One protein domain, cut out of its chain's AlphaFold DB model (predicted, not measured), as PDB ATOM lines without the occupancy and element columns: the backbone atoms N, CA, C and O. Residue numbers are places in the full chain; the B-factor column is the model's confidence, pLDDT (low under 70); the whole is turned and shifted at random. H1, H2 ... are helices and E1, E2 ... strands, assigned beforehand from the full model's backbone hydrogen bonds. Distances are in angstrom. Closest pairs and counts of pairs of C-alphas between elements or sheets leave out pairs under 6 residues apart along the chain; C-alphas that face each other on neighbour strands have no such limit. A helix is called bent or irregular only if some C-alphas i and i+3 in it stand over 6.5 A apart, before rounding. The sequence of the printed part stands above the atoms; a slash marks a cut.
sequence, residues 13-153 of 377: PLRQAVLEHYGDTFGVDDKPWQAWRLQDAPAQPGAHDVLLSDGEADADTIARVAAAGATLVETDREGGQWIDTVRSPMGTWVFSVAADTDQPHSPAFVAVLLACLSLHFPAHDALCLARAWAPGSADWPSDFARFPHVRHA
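What this domain is: This is residues 13 to 153 of the 377 residues of the protein "THIAMINE-PHOSPHATE PYROPHOSPHORYLASE" of Cupriavidus taiwanensis (UniProt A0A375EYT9). A strongly twisted sheet of six strands has helices over both faces: the helical hairpin of H3 and H4 covers one face, and H2 alone packs on the other. H1 packs with its first part on H3, off the sheet, on the side of H3 away from it. The printed part has 141 residues, with four named helices and six named strands in the order H1, E1, E2, H2, E3, E4, E5, H3, H4, E6. The sheet runs E1, E2, E3, E4, E5, E6 and is mixed, and the class is mixed, helices and strands. The whole is compact, with a radius of gyration of the C-alphas of 14.2 A and a rounded outline spanning 39 by 39 by 27 A.

Where its parts are: H1 takes residues 13 to 26, 19.3 A long, and begins with C-alpha 13 at (10.163, 43.678, 23.247). It is irregular: C-alphas 21 and 24 are 7.4 A apart. E1 is residues 34 to 37, 10.4 A, and E2 is residues 49 to 54, 16.6 A. H2 follows as residues 59 to 67, 12.1 A. E3 is residues 71 to 78, 22.4 A, starting at C-alpha 71 (-10.793, 34.712, 18.510). E4 is residues 81 to 88, 22.3 A, and E5 is residues 91 to 98, 23.6 A. H3 is residues 107 to 118, 16.4 A, and H4 is residues 123 to 132, 14.1 A. E6 is residues 149 to 152, 9.5 A, and ends at C-alpha 152 (-9.207, 20.626, 9.190).

How they stand to each other: E1 and E6 are the edge strands of the sheet. E1 and E2 are parallel at 26 degrees, with N 50 and O 34 2.8 A apart, within hydrogen-bond range. E2 and E3 are parallel at 18 degrees, with N 73 and O 51 at 2.8 A; with H2 they form a strand-helix-strand unit, two parallel neighbour strands with a helix between, and its crossover is right-handed. E3, E4 and E5 form a meander, each strand the antiparallel neighbour of the one before, made of two hairpins: N 74 and O 85 are 2.9 A apart, and N 84 and O 95 are 2.9 A apart. E5 and E6 are antiparallel at 142 degrees, with N 96 and O 149 at 2.8 A. H4 is on the sheet at a height of 8.2 A, over E4 and along it at 9 degrees on the local plane; the closest C-alphas of the two are those of Val 86 and His 124, 6.2 A. H3 is on the same face at a height of 9.8 A, over E1 and only just over E2, where 3 of its C-alphas fall; it runs slantwise to E1 at 34 degrees on the local plane. H3 and H4, a helical hairpin, touch at Cys 116 and Ala 126, their closest C-alphas, 5.0 A, at a steep tilt of 41 degrees, opposite ways. H1 is not on the sheet; its residues 14 to 19 alone touch H3, the closest C-alphas being those of Arg 15 and Ala 111, 4.7 A, at a shallow tilt of 24 degrees, the same way. H2 is on the opposite face at a height of 9.1 A, only just over E3 and E4 with 3 C-alphas on each, and is apart from H3 and H4. In H2, H3 and H4 every O i to N i+4 pair is within hydrogen-bond range; in H1, 8 of 10 are.

The domain as a whole: The two C-alphas farthest apart are those of Asp 30 and Gly 79, 39.8 A. The printed part has no cut. The long links are E1 to E2, with 11 residues, and H4 to E6, with 16; the C-alphas of the latter, residues 133 to 148, lie 12 to 19 A from the mean of all C-alphas. The mean pLDDT of the printed part is 94.6, and no printed residue is under 70.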
ATOM      1  N   PRO A  13       9.102  43.264  24.164       95.69
ATOM      2  CA  PRO A  13      10.163  43.678  23.247       95.69
ATOM      3  C   PRO A  13      10.084  43.009  21.872       95.69
ATOM      4  O   PRO A  13      10.187  43.704  20.862       95.69
ATOM      5  N   LEU A  14       9.840  41.693  21.809       95.69
ATOM      6  CA  LEU A  14       9.677  40.998  20.529       95.69
ATOM      7  C   LEU A  14       8.460  41.518  19.757       95.69
ATOM      8  O   LEU A  14       8.575  41.828  18.572       95.69
ATOM      9  N   ARG A  15       7.300  41.656  20.419       95.88
ATOM     10  CA  ARG A  15       6.084  42.190  19.783       95.88
ATOM     11  C   ARG A  15       6.345  43.567  19.175       95.88
ATOM     12  O   ARG A  15       5.953  43.811  18.038       95.88
ATOM     13  N   GLN A  16       6.995  44.454  19.926       95.38
ATOM     14  CA  GLN A  16       7.318  45.801  19.463       95.38
ATOM     15  C   GLN A  16       8.279  45.771  18.271       95.38
ATOM     16  O   GLN A  16       7.996  46.413  17.266       95.38
ATOM     17  N   ALA A  17       9.347  44.971  18.335       95.69
ATOM     18  CA  ALA A  17      10.309  44.847  17.242       95.69
ATOM     19  C   ALA A  17       9.659  44.357  15.935       95.69
ATOM     20  O   ALA A  17       9.950  44.887  14.864       95.69
ATOM     21  N   VAL A  18       8.740  43.385  16.011       96.12
ATOM     22  CA  VAL A  18       7.988  42.905  14.837       96.12
ATOM     23  C   VAL A  18       7.108  44.019  14.259       96.12
ATOM     24  O   VAL A  18       7.097  44.226  13.047       96.12
ATOM     25  N   LEU A  19       6.392  44.768  15.101       96.44
ATOM     26  CA  LEU A  19       5.540  45.870  14.638       96.44
ATOM     27  C   LEU A  19       6.346  47.023  14.033       96.44
ATOM     28  O   LEU A  19       5.952  47.550  13.000       96.44
ATOM     29  N   GLU A  20       7.483  47.382  14.627       96.19
ATOM     30  CA  GLU A  20       8.376  48.420  14.098       96.19
ATOM     31  C   GLU A  20       8.983  48.014  12.753       96.19
ATOM     32  O   GLU A  20       9.084  48.836  11.848       96.19
ATOM     33  N   HIS A  21       9.356  46.741  12.591       96.06
ATOM     34  CA  HIS A  21       9.982  46.269  11.359       96.06
ATOM     35  C   HIS A  21       8.980  46.101  10.206       96.06
ATOM     36  O   HIS A  21       9.302  46.398   9.057       96.06
ATOM     37  N   TYR A  22       7.768  45.613  10.491       96.88
ATOM     38  CA  TYR A  22       6.806  45.221   9.454       96.88
ATOM     39  C   TYR A  22       5.577  46.132   9.342       96.88
ATOM     40  O   TYR A  22       4.815  45.996   8.380       96.88
ATOM     41  N   GLY A  23       5.389  47.077  10.267       96.12
ATOM     42  CA  GLY A  23       4.243  47.987  10.294       96.12
ATOM     43  C   GLY A  23       4.098  48.816   9.020       96.12
ATOM     44  O   GLY A  23       3.019  48.849   8.438       96.12
ATOM     45  N   ASP A  24       5.194  49.378   8.506       95.19
ATOM     46  CA  ASP A  24       5.184  50.131   7.240       95.19
ATOM     47  C   ASP A  24       4.858  49.245   6.023       95.19
ATOM     48  O   ASP A  24       4.350  49.721   5.009       95.19
ATOM     49  N   THR A  25       5.145  47.942   6.111       94.56
ATOM     50  CA  THR A  25       4.941  46.991   5.009       94.56
ATOM     51  C   THR A  25       3.498  46.496   4.931       94.56
ATOM     52  O   THR A  25       2.972  46.319   3.828       94.56
ATOM     53  N   PHE A  26       2.864  46.231   6.077       94.94
ATOM     54  CA  PHE A  26       1.536  45.607   6.137       94.94
ATOM     55  C   PHE A  26       0.429  46.521   6.676       94.94
ATOM     56  O   PHE A  26      -0.743  46.158   6.575       94.94
ATOM     57  N   GLY A  27       0.777  47.690   7.213       93.81
ATOM     58  CA  GLY A  27      -0.117  48.503   8.032       93.81
ATOM     59  C   GLY A  27      -0.210  47.975   9.466       93.81
ATOM     60  O   GLY A  27       0.140  46.828   9.741       93.81
ATOM     61  N   VAL A  28      -0.684  48.824  10.380       95.06
ATOM     62  CA  VAL A  28      -0.909  48.476  11.788       95.06
ATOM     63  C   VAL A  28      -2.319  48.901  12.181       95.06
ATOM     64  O   VAL A  28      -2.736  50.018  11.886       95.06
ATOM     65  N   ASP A  29      -3.037  48.012  12.860       92.88
ATOM     66  CA  ASP A  29      -4.359  48.272  13.418       92.88
ATOM     67  C   ASP A  29      -4.295  49.375  14.481       92.88
ATOM     68  O   ASP A  29      -3.466  49.339  15.394       92.88
ATOM     69  N   ASP A  30      -5.212  50.336  14.385       89.50
ATOM     70  CA  ASP A  30      -5.352  51.424  15.352       89.50
ATOM     71  C   ASP A  30      -5.776  50.908  16.739       89.50
ATOM     72  O   ASP A  30      -5.564  51.574  17.757       89.50
ATOM     73  N   LYS A  31      -6.415  49.730  16.796       92.19
ATOM     74  CA  LYS A  31      -6.873  49.104  18.036       92.19
ATOM     75  C   LYS A  31      -5.914  47.999  18.487       92.19
ATOM     76  O   LYS A  31      -5.610  47.081  17.726       92.19
ATOM     77  N   PRO A  32      -5.477  48.017  19.758       92.62
ATOM     78  CA  PRO A  32      -4.531  47.031  20.249       92.62
ATOM     79  C   PRO A  32      -5.196  45.667  20.439       92.62
ATOM     80  O   PRO A  32      -6.164  45.534  21.189       92.62
ATOM     81  N   TRP A  33      -4.598  44.638  19.841       97.62
ATOM     82  CA  TRP A  33      -4.926  43.247  20.138       97.62
ATOM     83  C   TRP A  33      -4.424  42.822  21.520       97.62
ATOM     84  O   TRP A  33      -3.303  43.179  21.925       97.62
ATOM     85  N   GLN A  34      -5.231  42.022  22.217       97.12
ATOM     86  CA  GLN A  34      -4.948  41.503  23.556       97.12
ATOM     87  C   GLN A  34      -5.119  39.982  23.590       97.12
ATOM     88  O   GLN A  34      -6.010  39.431  22.951       97.12
ATOM     89  N   ALA A  35      -4.256  39.297  24.344       97.88
ATOM     90  CA  ALA A  35      -4.359  37.860  24.577       97.88
ATOM     91  C   ALA A  35      -4.685  37.575  26.042       97.88
ATOM     92  O   ALA A  35      -4.138  38.205  26.955       97.88
ATOM     93  N   TRP A  36      -5.528  36.575  26.259       97.44
ATOM     94  CA  TRP A  36      -5.997  36.139  27.565       97.44
ATOM     95  C   TRP A  36      -5.831  34.633  27.683       97.44
ATOM     96  O   TRP A  36      -6.146  33.909  26.742       97.44
ATOM     97  N   ARG A  37      -5.408  34.138  28.849       95.00
ATOM     98  CA  ARG A  37      -5.651  32.725  29.166       95.00
ATOM     99  C   ARG A  37      -7.147  32.546  29.346       95.00
ATOM    100  O   ARG A  37      -7.765  33.360  30.030       95.00
ATOM    101  N   LEU A  38      -7.724  31.493  28.778       94.25
ATOM    102  CA  LEU A  38      -9.171  31.306  28.745       94.25
ATOM    103  C   LEU A  38      -9.812  31.398  30.143       94.25
ATOM    104  O   LEU A  38     -10.801  32.102  30.339       94.25
ATOM    105  N   GLN A  39      -9.189  30.761  31.135       90.94
ATOM    106  CA  GLN A  39      -9.613  30.757  32.544       90.94
ATOM    107  C   GLN A  39      -9.543  32.126  33.253       90.94
ATOM    108  O   GLN A  39     -10.139  32.307  34.317       90.94
ATOM    109  N   ASP A  40      -8.788  33.072  32.690       92.81
ATOM    110  CA  ASP A  40      -8.548  34.415  33.222       92.81
ATOM    111  C   ASP A  40      -9.085  35.506  32.270       92.81
ATOM    112  O   ASP A  40      -8.785  36.690  32.440       92.81
ATOM    113  N   ALA A  41      -9.867  35.123  31.257       92.94
ATOM    114  CA  ALA A  41     -10.401  36.023  30.243       92.94
ATOM    115  C   ALA A  41     -11.575  36.877  30.766       92.94
ATOM    116  O   ALA A  41     -12.278  36.478  31.704       92.94
ATOM    117  N   PRO A  42     -11.838  38.053  30.162       92.88
ATOM    118  CA  PRO A  42     -13.026  38.838  30.478       92.88
ATOM    119  C   PRO A  42     -14.316  38.044  30.235       92.88
ATOM    120  O   PRO A  42     -14.409  37.204  29.341       92.88
ATOM    121  N   ALA A  43     -15.353  38.341  31.025       88.50
ATOM    122  CA  ALA A  43     -16.664  37.714  30.855       88.50
ATOM    123  C   ALA A  43     -17.275  38.015  29.473       88.50
ATOM    124  O   ALA A  43     -17.964  37.161  28.919       88.50
ATOM    125  N   GLN A  44     -16.986  39.203  28.933       90.56
ATOM    126  CA  GLN A  44     -17.390  39.679  27.611       90.56
ATOM    127  C   GLN A  44     -16.131  40.119  26.845       90.56
ATOM    128  O   GLN A  44     -15.707  41.264  27.014       90.56
ATOM    129  N   PRO A  45     -15.483  39.220  26.085       95.19
ATOM    130  CA  PRO A  45     -14.400  39.615  25.188       95.19
ATOM    131  C   PRO A  45     -14.939  40.450  24.015       95.19
ATOM    132  O   PRO A  45     -16.146  40.496  23.781       95.19
ATOM    133  N   GLY A  46     -14.050  41.118  23.287       95.56
ATOM    134  CA  GLY A  46     -14.347  41.865  22.066       95.56
ATOM    135  C   GLY A  46     -13.584  41.347  20.846       95.56
ATOM    136  O   GLY A  46     -12.754  40.449  20.936       95.56
ATOM    137  N   ALA A  47     -13.832  41.957  19.686       95.44
ATOM    138  CA  ALA A  47     -13.263  41.519  18.406       95.44
ATOM    139  C   ALA A  47     -11.720  41.550  18.328       95.44
ATOM    140  O   ALA A  47     -11.146  40.852  17.500       95.44
ATOM    141  N   HIS A  48     -11.060  42.327  19.196       96.94
ATOM    142  CA  HIS A  48      -9.597  42.440  19.306       96.94
ATOM    143  C   HIS A  48      -9.008  41.585  20.443       96.94
ATOM    144  O   HIS A  48      -7.853  41.769  20.833       96.94
ATOM    145  N   ASP A  49      -9.793  40.652  20.984       97.88
ATOM    146  CA  ASP A  49      -9.354  39.711  22.009       97.88
ATOM    147  C   ASP A  49      -9.106  38.315  21.426       97.88
ATOM    148  O   ASP A  49      -9.917  37.765  20.675       97.88
ATOM    149  N   VAL A  50      -7.987  37.721  21.838       98.12
ATOM    150  CA  VAL A  50      -7.651  36.315  21.610       98.12
ATOM    151  C   VAL A  50      -7.688  35.579  22.939       98.12
ATOM    152  O   VAL A  50      -6.990  35.940  23.886       98.12
ATOM    153  N   LEU A  51      -8.499  34.534  23.012       98.06
ATOM    154  CA  LEU A  51      -8.584  33.649  24.162       98.06
ATOM    155  C   LEU A  51      -7.779  32.390  23.849       98.06
ATOM    156  O   LEU A  51      -7.988  31.755  22.821       98.06
ATOM    157  N   LEU A  52      -6.835  32.065  24.725       97.81
ATOM    158  CA  LEU A  52      -5.892  30.964  24.576       97.81
ATOM    159  C   LEU A  52      -6.239  29.855  25.570       97.81
ATOM    160  O   LEU A  52      -6.305  30.113  26.776       97.81
ATOM    161  N   SER A  53      -6.473  28.646  25.069       95.94
ATOM    162  CA  SER A  53      -6.845  27.475  25.864       95.94
ATOM    163  C   SER A  53      -5.821  26.357  25.713       95.94
ATOM    164  O   SER A  53      -5.483  25.974  24.592       95.94
ATOM    165  N   ASP A  54      -5.353  25.825  26.841       93.38
ATOM    166  CA  ASP A  54      -4.568  24.592  26.887       93.38
ATOM    167  C   ASP A  54      -5.562  23.421  26.869       93.38
ATOM    168  O   ASP A  54      -6.049  22.982  27.913       93.38
ATOM    169  N   GLY A  55      -5.903  22.977  25.661       91.81
ATOM    170  CA  GLY A  55      -6.922  21.975  25.367       91.81
ATOM    171  C   GLY A  55      -8.286  22.528  24.953       91.81
ATOM    172  O   GLY A  55      -8.499  23.745  24.892       91.81
ATOM    173  N   GLU A  56      -9.201  21.609  24.647       92.12
ATOM    174  CA  GLU A  56     -10.543  21.903  24.133       92.12
ATOM    175  C   GLU A  56     -11.402  22.706  25.127       92.12
ATOM    176  O   GLU A  56     -11.486  22.400  26.322       92.12
ATOM    177  N   ALA A  57     -12.061  23.748  24.621       94.06
ATOM    178  CA  ALA A  57     -13.011  24.559  25.364       94.06
ATOM    179  C   ALA A  57     -14.429  23.971  25.279       94.06
ATOM    180  O   ALA A  57     -14.833  23.392  24.272       94.06
ATOM    181  N   ASP A  58     -15.235  24.174  26.322       95.44
ATOM    182  CA  ASP A  58     -16.636  23.752  26.297       95.44
ATOM    183  C   ASP A  58     -17.485  24.540  25.275       95.44
ATOM    184  O   ASP A  58     -17.160  25.657  24.853       95.44
ATOM    185  N   ALA A  59     -18.614  23.949  24.875       95.69
ATOM    186  CA  ALA A  59     -19.497  24.508  23.852       95.69
ATOM    187  C   ALA A  59     -20.051  25.899  24.218       95.69
ATOM    188  O   ALA A  59     -20.182  26.755  23.339       95.69
ATOM    189  N   ASP A  60     -20.336  26.146  25.500       95.31
ATOM    190  CA  ASP A  60     -20.846  27.435  25.983       95.31
ATOM    191  C   ASP A  60     -19.783  28.529  25.830       95.31
ATOM    192  O   ASP A  60     -20.067  29.652  25.399       95.31
ATOM    193  N   THR A  61     -18.532  28.190  26.124       94.62
ATOM    194  CA  THR A  61     -17.375  29.052  25.926       94.62
ATOM    195  C   THR A  61     -17.174  29.368  24.452       94.62
ATOM    196  O   THR A  61     -17.054  30.546  24.109       94.62
ATOM    197  N   ILE A  62     -17.188  28.357  23.581       96.12
ATOM    198  CA  ILE A  62     -17.052  28.545  22.130       96.12
ATOM    199  C   ILE A  62     -18.156  29.475  21.607       96.12
ATOM    200  O   ILE A  62     -17.864  30.454  20.914       96.12
ATOM    201  N   ALA A  63     -19.413  29.226  21.987       95.50
ATOM    202  CA  ALA A  63     -20.552  30.046  21.581       95.50
ATOM    203  C   ALA A  63     -20.421  31.499  22.067       95.50
ATOM    204  O   ALA A  63     -20.683  32.435  21.309       95.50
ATOM    205  N   ARG A  64     -19.961  31.703  23.307       95.25
ATOM    206  CA  ARG A  64     -19.718  33.034  23.881       95.25
ATOM    207  C   ARG A  64     -18.641  33.806  23.121       95.25
ATOM    208  O   ARG A  64     -18.837  34.985  22.834       95.25
ATOM    209  N   VAL A  65     -17.513  33.166  22.805       95.88
ATOM    210  CA  VAL A  65     -16.420  33.800  22.046       95.88
ATOM    211  C   VAL A  65     -16.902  34.187  20.651       95.88
ATOM    212  O   VAL A  65     -16.694  35.322  20.219       95.88
ATOM    213  N   ALA A  66     -17.603  33.273  19.976       95.88
ATOM    214  CA  ALA A  66     -18.151  33.512  18.648       95.88
ATOM    215  C   ALA A  66     -19.153  34.681  18.641       95.88
ATOM    216  O   ALA A  66     -19.063  35.558  17.784       95.88
ATOM    217  N   ALA A  67     -20.057  34.747  19.625       95.81
ATOM    218  CA  ALA A  67     -21.031  35.834  19.754       95.81
ATOM    219  C   ALA A  67     -20.378  37.212  19.975       95.81
ATOM    220  O   ALA A  67     -20.928  38.231  19.563       95.81
ATOM    221  N   ALA A  68     -19.200  37.244  20.600       96.00
ATOM    222  CA  ALA A  68     -18.401  38.453  20.787       96.00
ATOM    223  C   ALA A  68     -17.594  38.871  19.542       96.00
ATOM    224  O   ALA A  68     -17.012  39.957  19.522       96.00
ATOM    225  N   GLY A  69     -17.514  38.010  18.520       96.19
ATOM    226  CA  GLY A  69     -16.613  38.190  17.382       96.19
ATOM    227  C   GLY A  69     -15.128  38.079  17.749       96.19
ATOM    228  O   GLY A  69     -14.282  38.506  16.969       96.19
ATOM    229  N   ALA A  70     -14.817  37.541  18.931       97.62
ATOM    230  CA  ALA A  70     -13.459  37.333  19.418       97.62
ATOM    231  C   ALA A  70     -12.828  36.081  18.781       97.62
ATOM    232  O   ALA A  70     -13.499  35.287  18.117       97.62
ATOM    233  N   THR A  71     -11.523  35.897  18.986       98.25
ATOM    234  CA  THR A  71     -10.793  34.712  18.510       98.25
ATOM    235  C   THR A  71     -10.551  33.738  19.659       98.25
ATOM    236  O   THR A  71     -10.125  34.149  20.737       98.25
ATOM    237  N   LEU A  72     -10.773  32.444  19.426       98.38
ATOM    238  CA  LEU A  72     -10.361  31.362  20.325       98.38
ATOM    239  C   LEU A  72      -9.243  30.557  19.658       98.38
ATOM    240  O   LEU A  72      -9.381  30.178  18.496       98.38
ATOM    241  N   VAL A  73      -8.164  30.287  20.390       98.31
ATOM    242  CA  VAL A  73      -7.119  29.332  20.005       98.31
ATOM    243  C   VAL A  73      -7.039  28.261  21.084       98.31
ATOM    244  O   VAL A  73      -6.660  28.541  22.221       98.31
ATOM    245  N   GLU A  74      -7.410  27.045  20.719       97.62
ATOM    246  CA  GLU A  74      -7.302  25.845  21.547       97.62
ATOM    247  C   GLU A  74      -6.060  25.087  21.093       97.62
ATOM    248  O   GLU A  74      -5.887  24.874  19.893       97.62
ATOM    249  N   THR A  75      -5.191  24.698  22.022       97.00
ATOM    250  CA  THR A  75      -3.994  23.921  21.694       97.00
ATOM    251  C   THR A  75      -3.948  22.630  22.496       97.00
ATOM    252  O   THR A  75      -3.781  22.656  23.715       97.00
ATOM    253  N   ASP A  76      -4.017  21.508  21.789       94.62
ATOM    254  CA  ASP A  76      -3.865  20.153  22.315       94.62
ATOM    255  C   ASP A  76      -2.506  19.552  21.941       94.62
ATOM    256  O   ASP A  76      -1.787  20.066  21.081       94.62
ATOM    257  N   ARG A  77      -2.142  18.432  22.577       92.31
ATOM    258  CA  ARG A  77      -0.915  17.684  22.265       92.31
ATOM    259  C   ARG A  77      -1.249  16.284  21.764       92.31
ATOM    260  O   ARG A  77      -1.826  15.484  22.494       92.31
ATOM    261  N   GLU A  78      -0.805  15.958  20.555       91.81
ATOM    262  CA  GLU A  78      -0.984  14.638  19.937       91.81
ATOM    263  C   GLU A  78       0.334  14.203  19.288       91.81
ATOM    264  O   GLU A  78       0.924  14.946  18.510       91.81
ATOM    265  N   GLY A  79       0.850  13.019  19.635       86.88
ATOM    266  CA  GLY A  79       2.034  12.455  18.966       86.88
ATOM    267  C   GLY A  79       3.305  13.322  19.015       86.88
ATOM    268  O   GLY A  79       4.129  13.244  18.111       86.88
ATOM    269  N   GLY A  80       3.470  14.168  20.040       86.38
ATOM    270  CA  GLY A  80       4.597  15.110  20.140       86.38
ATOM    271  C   GLY A  80       4.438  16.392  19.309       86.38
ATOM    272  O   GLY A  80       5.350  17.215  19.288       86.38
ATOM    273  N   GLN A  81       3.285  16.583  18.667       93.06
ATOM    274  CA  GLN A  81       2.908  17.793  17.944       93.06
ATOM    275  C   GLN A  81       1.901  18.619  18.747       93.06
ATOM    276  O   GLN A  81       1.133  18.079  19.549       93.06
ATOM    277  N   TRP A  82       1.900  19.927  18.506       95.00
ATOM    278  CA  TRP A  82       0.791  20.795  18.887       95.00
ATOM    279  C   TRP A  82      -0.312  20.680  17.850       95.00
ATOM    280  O   TRP A  82      -0.027  20.732  16.652       95.00
ATOM    281  N   ILE A  83      -1.547  20.537  18.318       96.62
ATOM    282  CA  ILE A  83      -2.755  20.579  17.507       96.62
ATOM    283  C   ILE A  83      -3.492  21.863  17.861       96.62
ATOM    284  O   ILE A  83      -4.040  21.977  18.951       96.62
ATOM    285  N   ASP A  84      -3.471  22.836  16.957       97.56
ATOM    286  CA  ASP A  84      -4.089  24.138  17.180       97.56
ATOM    287  C   ASP A  84      -5.427  24.229  16.458       97.56
ATOM    288  O   ASP A  84      -5.466  24.167  15.229       97.56
ATOM    289  N   THR A  85      -6.506  24.449  17.201       98.31
ATOM    290  CA  THR A  85      -7.809  24.828  16.650       98.31
ATOM    291  C   THR A  85      -8.000  26.327  16.827       98.31
ATOM    292  O   THR A  85      -8.094  26.823  17.947       98.31
ATOM    293  N   VAL A  86      -8.073  27.068  15.723       98.19
ATOM    294  CA  VAL A  86      -8.398  28.500  15.732       98.19
ATOM    295  C   VAL A  86      -9.817  28.714  15.243       98.19
ATOM    296  O   VAL A  86     -10.179  28.303  14.140       98.19
ATOM    297  N   ARG A  87     -10.618  29.394  16.059       98.06
ATOM    298  CA  ARG A  87     -11.998  29.772  15.753       98.06
ATOM    299  C   ARG A  87     -12.100  31.285  15.720       98.06
ATOM    300  O   ARG A  87     -11.707  31.967  16.665       98.06
ATOM    301  N   SER A  88     -12.631  31.806  14.624       96.75
ATOM    302  CA  SER A  88     -12.789  33.242  14.396       96.75
ATOM    303  C   SER A  88     -14.055  33.511  13.574       96.75
ATOM    304  O   SER A  88     -14.635  32.567  13.028       96.75
ATOM    305  N   PRO A  89     -14.460  34.781  13.384       94.50
ATOM    306  CA  PRO A  89     -15.536  35.126  12.451       94.50
ATOM    307  C   PRO A  89     -15.307  34.644  11.008       94.50
ATOM    308  O   PRO A  89     -16.254  34.557  10.234       94.50
ATOM    309  N   MET A  90     -14.062  34.313  10.642       92.44
ATOM    310  CA  MET A  90     -13.698  33.765   9.331       92.44
ATOM    311  C   MET A  90     -13.757  32.231   9.258       92.44
ATOM    312  O   MET A  90     -13.304  31.650   8.275       92.44
ATOM    313  N   GLY A  91     -14.289  31.566  10.284       94.00
ATOM    314  CA  GLY A  91     -14.408  30.113  10.345       94.00
ATOM    315  C   GLY A  91     -13.385  29.455  11.267       94.00
ATOM    316  O   GLY A  91     -12.702  30.119  12.057       94.00
ATOM    317  N   THR A  92     -13.329  28.125  11.182       96.56
ATOM    318  CA  THR A  92     -12.471  27.272  12.012       96.56
ATOM    319  C   THR A  92     -11.376  26.638  11.167       96.56
ATOM    320  O   THR A  92     -11.660  26.091  10.106       96.56
ATOM    321  N   TRP A  93     -10.144  26.669  11.667       98.00
ATOM    322  CA  TRP A  93      -9.014  25.940  11.098       98.00
ATOM    323  C   TRP A  93      -8.363  25.080  12.173       98.00
ATOM    324  O   TRP A  93      -8.290  25.495  13.328       98.00
ATOM    325  N   VAL A  94      -7.881  23.900  11.780       97.88
ATOM    326  CA  VAL A  94      -7.104  23.021  12.662       97.88
ATOM    327  C   VAL A  94      -5.759  22.755  12.017       97.88
ATOM    328  O   VAL A  94      -5.702  22.371  10.847       97.88
ATOM    329  N   PHE A  95      -4.695  22.932  12.786       97.44
ATOM    330  CA  PHE A  95      -3.317  22.801  12.344       97.44
ATOM    331  C   PHE A  95      -2.552  21.802  13.212       97.44
ATOM    332  O   PHE A  95      -2.856  21.661  14.392       97.44
ATOM    333  N   SER A  96      -1.535  21.145  12.653       95.69
ATOM    334  CA  SER A  96      -0.497  20.459  13.426       95.69
ATOM    335  C   SER A  96       0.882  21.042  13.169       95.69
ATOM    336  O   SER A  96       1.224  21.410  12.046       95.69
ATOM    337  N   VAL A  97       1.706  21.103  14.211       93.94
ATOM    338  CA  VAL A  97       3.097  21.562  14.114       93.94
ATOM    339  C   VAL A  97       3.977  20.837  15.121       93.94
ATOM    340  O   VAL A  97       3.529  20.465  16.207       93.94
ATOM    341  N   ALA A  98       5.244  20.622  14.767       90.25
ATOM    342  CA  ALA A  98       6.223  20.088  15.703       90.25
ATOM    343  C   ALA A  98       6.339  20.993  16.943       90.25
ATOM    344  O   ALA A  98       6.352  22.221  16.842       90.25
ATOM    345  N   ALA A  99       6.402  20.386  18.127       82.75
ATOM    346  CA  ALA A  99       6.541  21.139  19.362       82.75
ATOM    347  C   ALA A  99       7.994  21.610  19.553       82.75
ATOM    348  O   ALA A  99       8.858  20.825  19.934       82.75
ATOM    349  N   ASP A 100       8.246  22.907  19.345       78.06
ATOM    350  CA  ASP A 100       9.545  23.539  19.647       78.06
ATOM    351  C   ASP A 100       9.794  23.666  21.166       78.06
ATOM    352  O   ASP A 100      10.933  23.775  21.618       78.06
ATOM    353  N   THR A 101       8.726  23.670  21.974       81.69
ATOM    354  CA  THR A 101       8.781  23.766  23.441       81.69
ATOM    355  C   THR A 101       7.654  22.952  24.079       81.69
ATOM    356  O   THR A 101       6.695  22.598  23.396       81.69
ATOM    357  N   ASP A 102       7.721  22.722  25.395       84.31
ATOM    358  CA  ASP A 102       6.632  22.106  26.171       84.31
ATOM    359  C   ASP A 102       5.498  23.080  26.551       84.31
ATOM    360  O   ASP A 102       4.525  22.666  27.179       84.31
ATOM    361  N   GLN A 103       5.595  24.364  26.179       87.25
ATOM    362  CA  GLN A 103       4.553  25.365  26.424       87.25
ATOM    363  C   GLN A 103       3.847  25.736  25.109       87.25
ATOM    364  O   GLN A 103       4.483  26.334  24.235       87.25
ATOM    365  N   PRO A 104       2.540  25.452  24.954       87.56
ATOM    366  CA  PRO A 104       1.830  25.718  23.703       87.56
ATOM    367  C   PRO A 104       1.743  27.215  23.395       87.56
ATOM    368  O   PRO A 104       1.884  27.605  22.235       87.56
ATOM    369  N   HIS A 105       1.581  28.058  24.421       93.94
ATOM    370  CA  HIS A 105       1.495  29.518  24.302       93.94
ATOM    371  C   HIS A 105       2.634  30.219  25.047       93.94
ATOM    372  O   HIS A 105       2.420  30.960  26.010       93.94
ATOM    373  N   SER A 106       3.872  29.970  24.617       94.12
ATOM    374  CA  SER A 106       5.037  30.682  25.153       94.12
ATOM    375  C   SER A 106       4.906  32.208  24.961       94.12
ATOM    376  O   SER A 106       4.251  32.656  24.014       94.12
ATOM    377  N   PRO A 107       5.557  33.043  25.796       95.31
ATOM    378  CA  PRO A 107       5.499  34.499  25.640       95.31
ATOM    379  C   PRO A 107       5.899  34.995  24.243       95.31
ATOM    380  O   PRO A 107       5.306  35.952  23.742       95.31
ATOM    381  N   ALA A 108       6.862  34.325  23.599       94.62
ATOM    382  CA  ALA A 108       7.292  34.637  22.239       94.62
ATOM    383  C   ALA A 108       6.207  34.308  21.199       94.62
ATOM    384  O   ALA A 108       5.914  35.136  20.341       94.62
ATOM    385  N   PHE A 109       5.549  33.147  21.314       95.56
ATOM    386  CA  PHE A 109       4.414  32.794  20.455       95.56
ATOM    387  C   PHE A 109       3.285  33.827  20.575       95.56
ATOM    388  O   PHE A 109       2.812  34.347  19.565       95.56
ATOM    389  N   VAL A 110       2.892  34.178  21.805       97.25
ATOM    390  CA  VAL A 110       1.821  35.158  22.055       97.25
ATOM    391  C   VAL A 110       2.193  36.535  21.496       97.25
ATOM    392  O   VAL A 110       1.346  37.215  20.920       97.25
ATOM    393  N   ALA A 111       3.459  36.947  21.627       97.06
ATOM    394  CA  ALA A 111       3.958  38.199  21.063       97.06
ATOM    395  C   ALA A 111       3.814  38.256  19.536       97.06
ATOM    396  O   ALA A 111       3.260  39.226  19.015       97.06
ATOM    397  N   VAL A 112       4.257  37.210  18.831       97.56
ATOM    398  CA  VAL A 112       4.176  37.141  17.365       97.56
ATOM    399  C   VAL A 112       2.729  37.034  16.891       97.56
ATOM    400  O   VAL A 112       2.356  37.725  15.945       97.56
ATOM    401  N   LEU A 113       1.892  36.236  17.565       98.25
ATOM    402  CA  LEU A 113       0.467  36.117  17.247       98.25
ATOM    403  C   LEU A 113      -0.225  37.486  17.303       98.25
ATOM    404  O   LEU A 113      -0.869  37.900  16.338       98.25
ATOM    405  N   LEU A 114      -0.045  38.223  18.404       98.31
ATOM    406  CA  LEU A 114      -0.625  39.557  18.570       98.31
ATOM    407  C   LEU A 114      -0.044  40.576  17.587       98.31
ATOM    408  O   LEU A 114      -0.778  41.452  17.126       98.31
ATOM    409  N   ALA A 115       1.247  40.482  17.257       97.75
ATOM    410  CA  ALA A 115       1.857  41.331  16.241       97.75
ATOM    411  C   ALA A 115       1.231  41.077  14.862       97.75
ATOM    412  O   ALA A 115       0.765  42.019  14.234       97.75
ATOM    413  N   CYS A 116       1.116  39.820  14.425       98.00
ATOM    414  CA  CYS A 116       0.523  39.469  13.130       98.00
ATOM    415  C   CYS A 116      -0.952  39.890  13.025       98.00
ATOM    416  O   CYS A 116      -1.361  40.435  12.002       98.00
ATOM    417  N   LEU A 117      -1.736  39.712  14.091       97.75
ATOM    418  CA  LEU A 117      -3.116  40.210  14.152       97.75
ATOM    419  C   LEU A 117      -3.178  41.739  14.024       97.75
ATOM    420  O   LEU A 117      -3.999  42.273  13.278       97.75
ATOM    421  N   SER A 118      -2.262  42.445  14.695       97.50
ATOM    422  CA  SER A 118      -2.144  43.905  14.582       97.50
ATOM    423  C   SER A 118      -1.665  44.337  13.187       97.50
ATOM    424  O   SER A 118      -1.999  45.429  12.759       97.50
ATOM    425  N   LEU A 119      -0.957  43.481  12.442       96.69
ATOM    426  CA  LEU A 119      -0.579  43.675  11.029       96.69
ATOM    427  C   LEU A 119      -1.694  43.232  10.050       96.69
ATOM    428  O   LEU A 119      -1.451  42.925   8.875       96.69
ATOM    429  N   HIS A 120      -2.933  43.158  10.548       95.19
ATOM    430  CA  HIS A 120      -4.157  42.810   9.827       95.19
ATOM    431  C   HIS A 120      -4.193  41.395   9.227       95.19
ATOM    432  O   HIS A 120      -4.968  41.154   8.291       95.19
ATOM    433  N   PHE A 121      -3.345  40.463   9.675       96.19
ATOM    434  CA  PHE A 121      -3.476  39.066   9.259       96.19
ATOM    435  C   PHE A 121      -4.680  38.438   9.969       96.19
ATOM    436  O   PHE A 121      -4.848  38.644  11.173       96.19
ATOM    437  N   PRO A 122      -5.529  37.673   9.259       96.00
ATOM    438  CA  PRO A 122      -6.631  36.974   9.901       96.00
ATOM    439  C   PRO A 122      -6.102  35.926  10.884       96.00
ATOM    440  O   PRO A 122      -4.977  35.447  10.752       96.00
ATOM    441  N   ALA A 123      -6.921  35.545  11.867       97.75
ATOM    442  CA  ALA A 123      -6.480  34.719  12.992       97.75
ATOM    443  C   ALA A 123      -5.795  33.403  12.585       97.75
ATOM    444  O   ALA A 123      -4.795  33.025  13.191       97.75
ATOM    445  N   HIS A 124      -6.287  32.733  11.539       97.88
ATOM    446  CA  HIS A 124      -5.673  31.505  11.029       97.88
ATOM    447  C   HIS A 124      -4.289  31.745  10.411       97.88
ATOM    448  O   HIS A 124      -3.369  30.980  10.680       97.88
ATOM    449  N   ASP A 125      -4.094  32.840   9.677       98.06
ATOM    450  CA  ASP A 125      -2.786  33.203   9.121       98.06
ATOM    451  C   ASP A 125      -1.814  33.674  10.203       98.06
ATOM    452  O   ASP A 125      -0.639  33.310  10.184       98.06
ATOM    453  N   ALA A 126      -2.301  34.469  11.160       98.25
ATOM    454  CA  ALA A 126      -1.509  34.933  12.292       98.25
ATOM    455  C   ALA A 126      -1.009  33.754  13.142       98.25
ATOM    456  O   ALA A 126       0.144  33.755  13.573       98.25
ATOM    457  N   LEU A 127      -1.838  32.720  13.322       98.31
ATOM    458  CA  LEU A 127      -1.439  31.470  13.960       98.31
ATOM    459  C   LEU A 127      -0.367  30.732  13.144       98.31
ATOM    460  O   LEU A 127       0.654  30.341  13.714       98.31
ATOM    461  N   CYS A 128      -0.549  30.578  11.823       98.31
ATOM    462  CA  CYS A 128       0.457  29.954  10.955       98.31
ATOM    463  C   CYS A 128       1.818  30.653  11.061       98.31
ATOM    464  O   CYS A 128       2.843  29.989  11.212       98.31
ATOM    465  N   LEU A 129       1.824  31.988  11.028       98.19
ATOM    466  CA  LEU A 129       3.022  32.812  11.180       98.19
ATOM    467  C   LEU A 129       3.666  32.652  12.560       98.19
ATOM    468  O   LEU A 129       4.876  32.456  12.647       98.19
ATOM    469  N   ALA A 130       2.869  32.697  13.632       97.19
ATOM    470  CA  ALA A 130       3.363  32.555  14.999       97.19
ATOM    471  C   ALA A 130       3.982  31.176  15.261       97.19
ATOM    472  O   ALA A 130       4.977  31.083  15.977       97.19
ATOM    473  N   ARG A 131       3.436  30.112  14.656       96.31
ATOM    474  CA  ARG A 131       4.018  28.762  14.713       96.31
ATOM    475  C   ARG A 131       5.275  28.616  13.862       96.31
ATOM    476  O   ARG A 131       6.224  27.977  14.299       96.31
ATOM    477  N   ALA A 132       5.310  29.245  12.690       96.50
ATOM    478  CA  ALA A 132       6.476  29.208  11.814       96.50
ATOM    479  C   ALA A 132       7.647  30.071  12.314       96.50
ATOM    480  O   ALA A 132       8.778  29.901  11.848       96.50
ATOM    481  N   TRP A 133       7.399  30.997  13.245       95.50
ATOM    482  CA  TRP A 133       8.394  31.963  13.698       95.50
ATOM    483  C   TRP A 133       9.611  31.278  14.319       95.50
ATOM    484  O   TRP A 133       9.489  30.417  15.191       95.50
ATOM    485  N   ALA A 134      10.807  31.649  13.862       91.50
ATOM    486  CA  ALA A 134      12.042  31.074  14.377       91.50
ATOM    487  C   ALA A 134      12.380  31.659  15.766       91.50
ATOM    488  O   ALA A 134      12.401  32.885  15.911       91.50
ATOM    489  N   PRO A 135      12.673  30.825  16.785       86.56
ATOM    490  CA  PRO A 135      13.072  31.303  18.104       86.56
ATOM    491  C   PRO A 135      14.260  32.269  18.030       86.56
ATOM    492  O   PRO A 135      15.278  31.967  17.411       86.56
ATOM    493  N   GLY A 136      14.126  33.435  18.666       84.19
ATOM    494  CA  GLY A 136      15.163  34.473  18.694       84.19
ATOM    495  C   GLY A 136      15.330  35.276  17.396       84.19
ATOM    496  O   GLY A 136      16.210  36.132  17.339       84.19
ATOM    497  N   SER A 137      14.509  35.029  16.370       87.56
ATOM    498  CA  SER A 137      14.548  35.769  15.107       87.56
ATOM    499  C   SER A 137      13.613  36.982  15.110       87.56
ATOM    500  O   SER A 137      12.517  36.933  15.675       87.56
ATOM    501  N   ALA A 138      14.021  38.043  14.414       83.12
ATOM    502  CA  ALA A 138      13.156  39.158  14.013       83.12
ATOM    503  C   ALA A 138      12.738  39.076  12.527       83.12
ATOM    504  O   ALA A 138      11.958  39.900  12.043       83.12
ATOM    505  N   ASP A 139      13.246  38.082  11.795       91.56
ATOM    506  CA  ASP A 139      12.987  37.912  10.371       91.56
ATOM    507  C   ASP A 139      11.636  37.240  10.120       91.56
ATOM    508  O   ASP A 139      11.253  36.283  10.797       91.56
ATOM    509  N   TRP A 140      10.947  37.708   9.080       96.44
ATOM    510  CA  TRP A 140       9.679  37.151   8.639       96.44
ATOM    511  C   TRP A 140       9.874  35.698   8.187       96.44
ATOM    512  O   TRP A 140      10.798  35.426   7.406       96.44
ATOM    513  N   PRO A 141       9.015  34.756   8.615       95.50
ATOM    514  CA  PRO A 141       9.196  33.347   8.313       95.50
ATOM    515  C   PRO A 141       9.098  33.108   6.804       95.50
ATOM    516  O   PRO A 141       8.109  33.448   6.153       95.50
ATOM    517  N   SER A 142      10.151  32.510   6.247       94.00
ATOM    518  CA  SER A 142      10.221  32.125   4.832       94.00
ATOM    519  C   SER A 142      10.623  30.670   4.609       94.00
ATOM    520  O   SER A 142      10.692  30.236   3.464       94.00
ATOM    521  N   ASP A 143      10.915  29.928   5.677       94.50
ATOM    522  CA  ASP A 143      11.168  28.491   5.599       94.50
ATOM    523  C   ASP A 143       9.841  27.735   5.687       94.50
ATOM    524  O   ASP A 143       9.233  27.652   6.755       94.50
ATOM    525  N   PHE A 144       9.397  27.188   4.554       95.81
ATOM    526  CA  PHE A 144       8.140  26.450   4.456       95.81
ATOM    527  C   PHE A 144       8.077  25.252   5.412       95.81
ATOM    528  O   PHE A 144       7.002  24.940   5.910       95.81
ATOM    529  N   ALA A 145       9.213  24.621   5.731       94.19
ATOM    530  CA  ALA A 145       9.247  23.450   6.608       94.19
ATOM    531  C   ALA A 145       8.887  23.764   8.071       94.19
ATOM    532  O   ALA A 145       8.558  22.851   8.823       94.19
ATOM    533  N   ARG A 146       8.941  25.041   8.482       94.56
ATOM    534  CA  ARG A 146       8.518  25.480   9.822       94.56
ATOM    535  C   ARG A 146       7.019  25.748   9.926       94.56
ATOM    536  O   ARG A 146       6.503  25.847  11.036       94.56
ATOM    537  N   PHE A 147       6.326  25.933   8.803       96.75
ATOM    538  CA  PHE A 147       4.898  26.223   8.835       96.75
ATOM    539  C   PHE A 147       4.091  24.986   9.247       96.75
ATOM    540  O   PHE A 147       4.493  23.859   8.951       96.75
ATOM    541  N   PRO A 148       2.948  25.178   9.929       96.56
ATOM    542  CA  PRO A 148       2.096  24.067  10.320       96.56
ATOM    543  C   PRO A 148       1.474  23.349   9.115       96.56
ATOM    544  O   PRO A 148       1.250  23.935   8.055       96.56
ATOM    545  N   HIS A 149       1.087  22.097   9.327       95.56
ATOM    546  CA  HIS A 149       0.240  21.339   8.413       95.56
ATOM    547  C   HIS A 149      -1.238  21.579   8.725       95.56
ATOM    548  O   HIS A 149      -1.635  21.661   9.884       95.56
ATOM    549  N   VAL A 150      -2.074  21.667   7.693       96.62
ATOM    550  CA  VAL A 150      -3.531  21.798   7.845       96.62
ATOM    551  C   VAL A 150      -4.142  20.418   8.119       96.62
ATOM    552  O   VAL A 150      -3.884  19.484   7.366       96.62
ATOM    553  N   ARG A 151      -4.960  20.283   9.175       94.88
ATOM    554  CA  ARG A 151      -5.717  19.060   9.526       94.88
ATOM    555  C   ARG A 151      -7.217  19.177   9.268       94.88
ATOM    556  O   ARG A 151      -7.833  18.211   8.836       94.88
ATOM    557  N   HIS A 152      -7.811  20.340   9.530       92.12
ATOM    558  CA  HIS A 152      -9.207  20.626   9.190       92.12
ATOM    559  C   HIS A 152      -9.269  21.675   8.088       92.12
ATOM    560  O   HIS A 152      -8.451  22.592   8.073       92.12
ATOM    561  N   ALA A 153     -10.229  21.490   7.178       86.69
ATOM    562  CA  ALA A 153     -10.173  21.941   5.788       86.69
ATOM    563  C   ALA A 153      -8.991  21.332   5.002       86.69
ATOM    564  O   ALA A 153      -8.596  21.861   3.967       86.69
TER     565      ALA A 153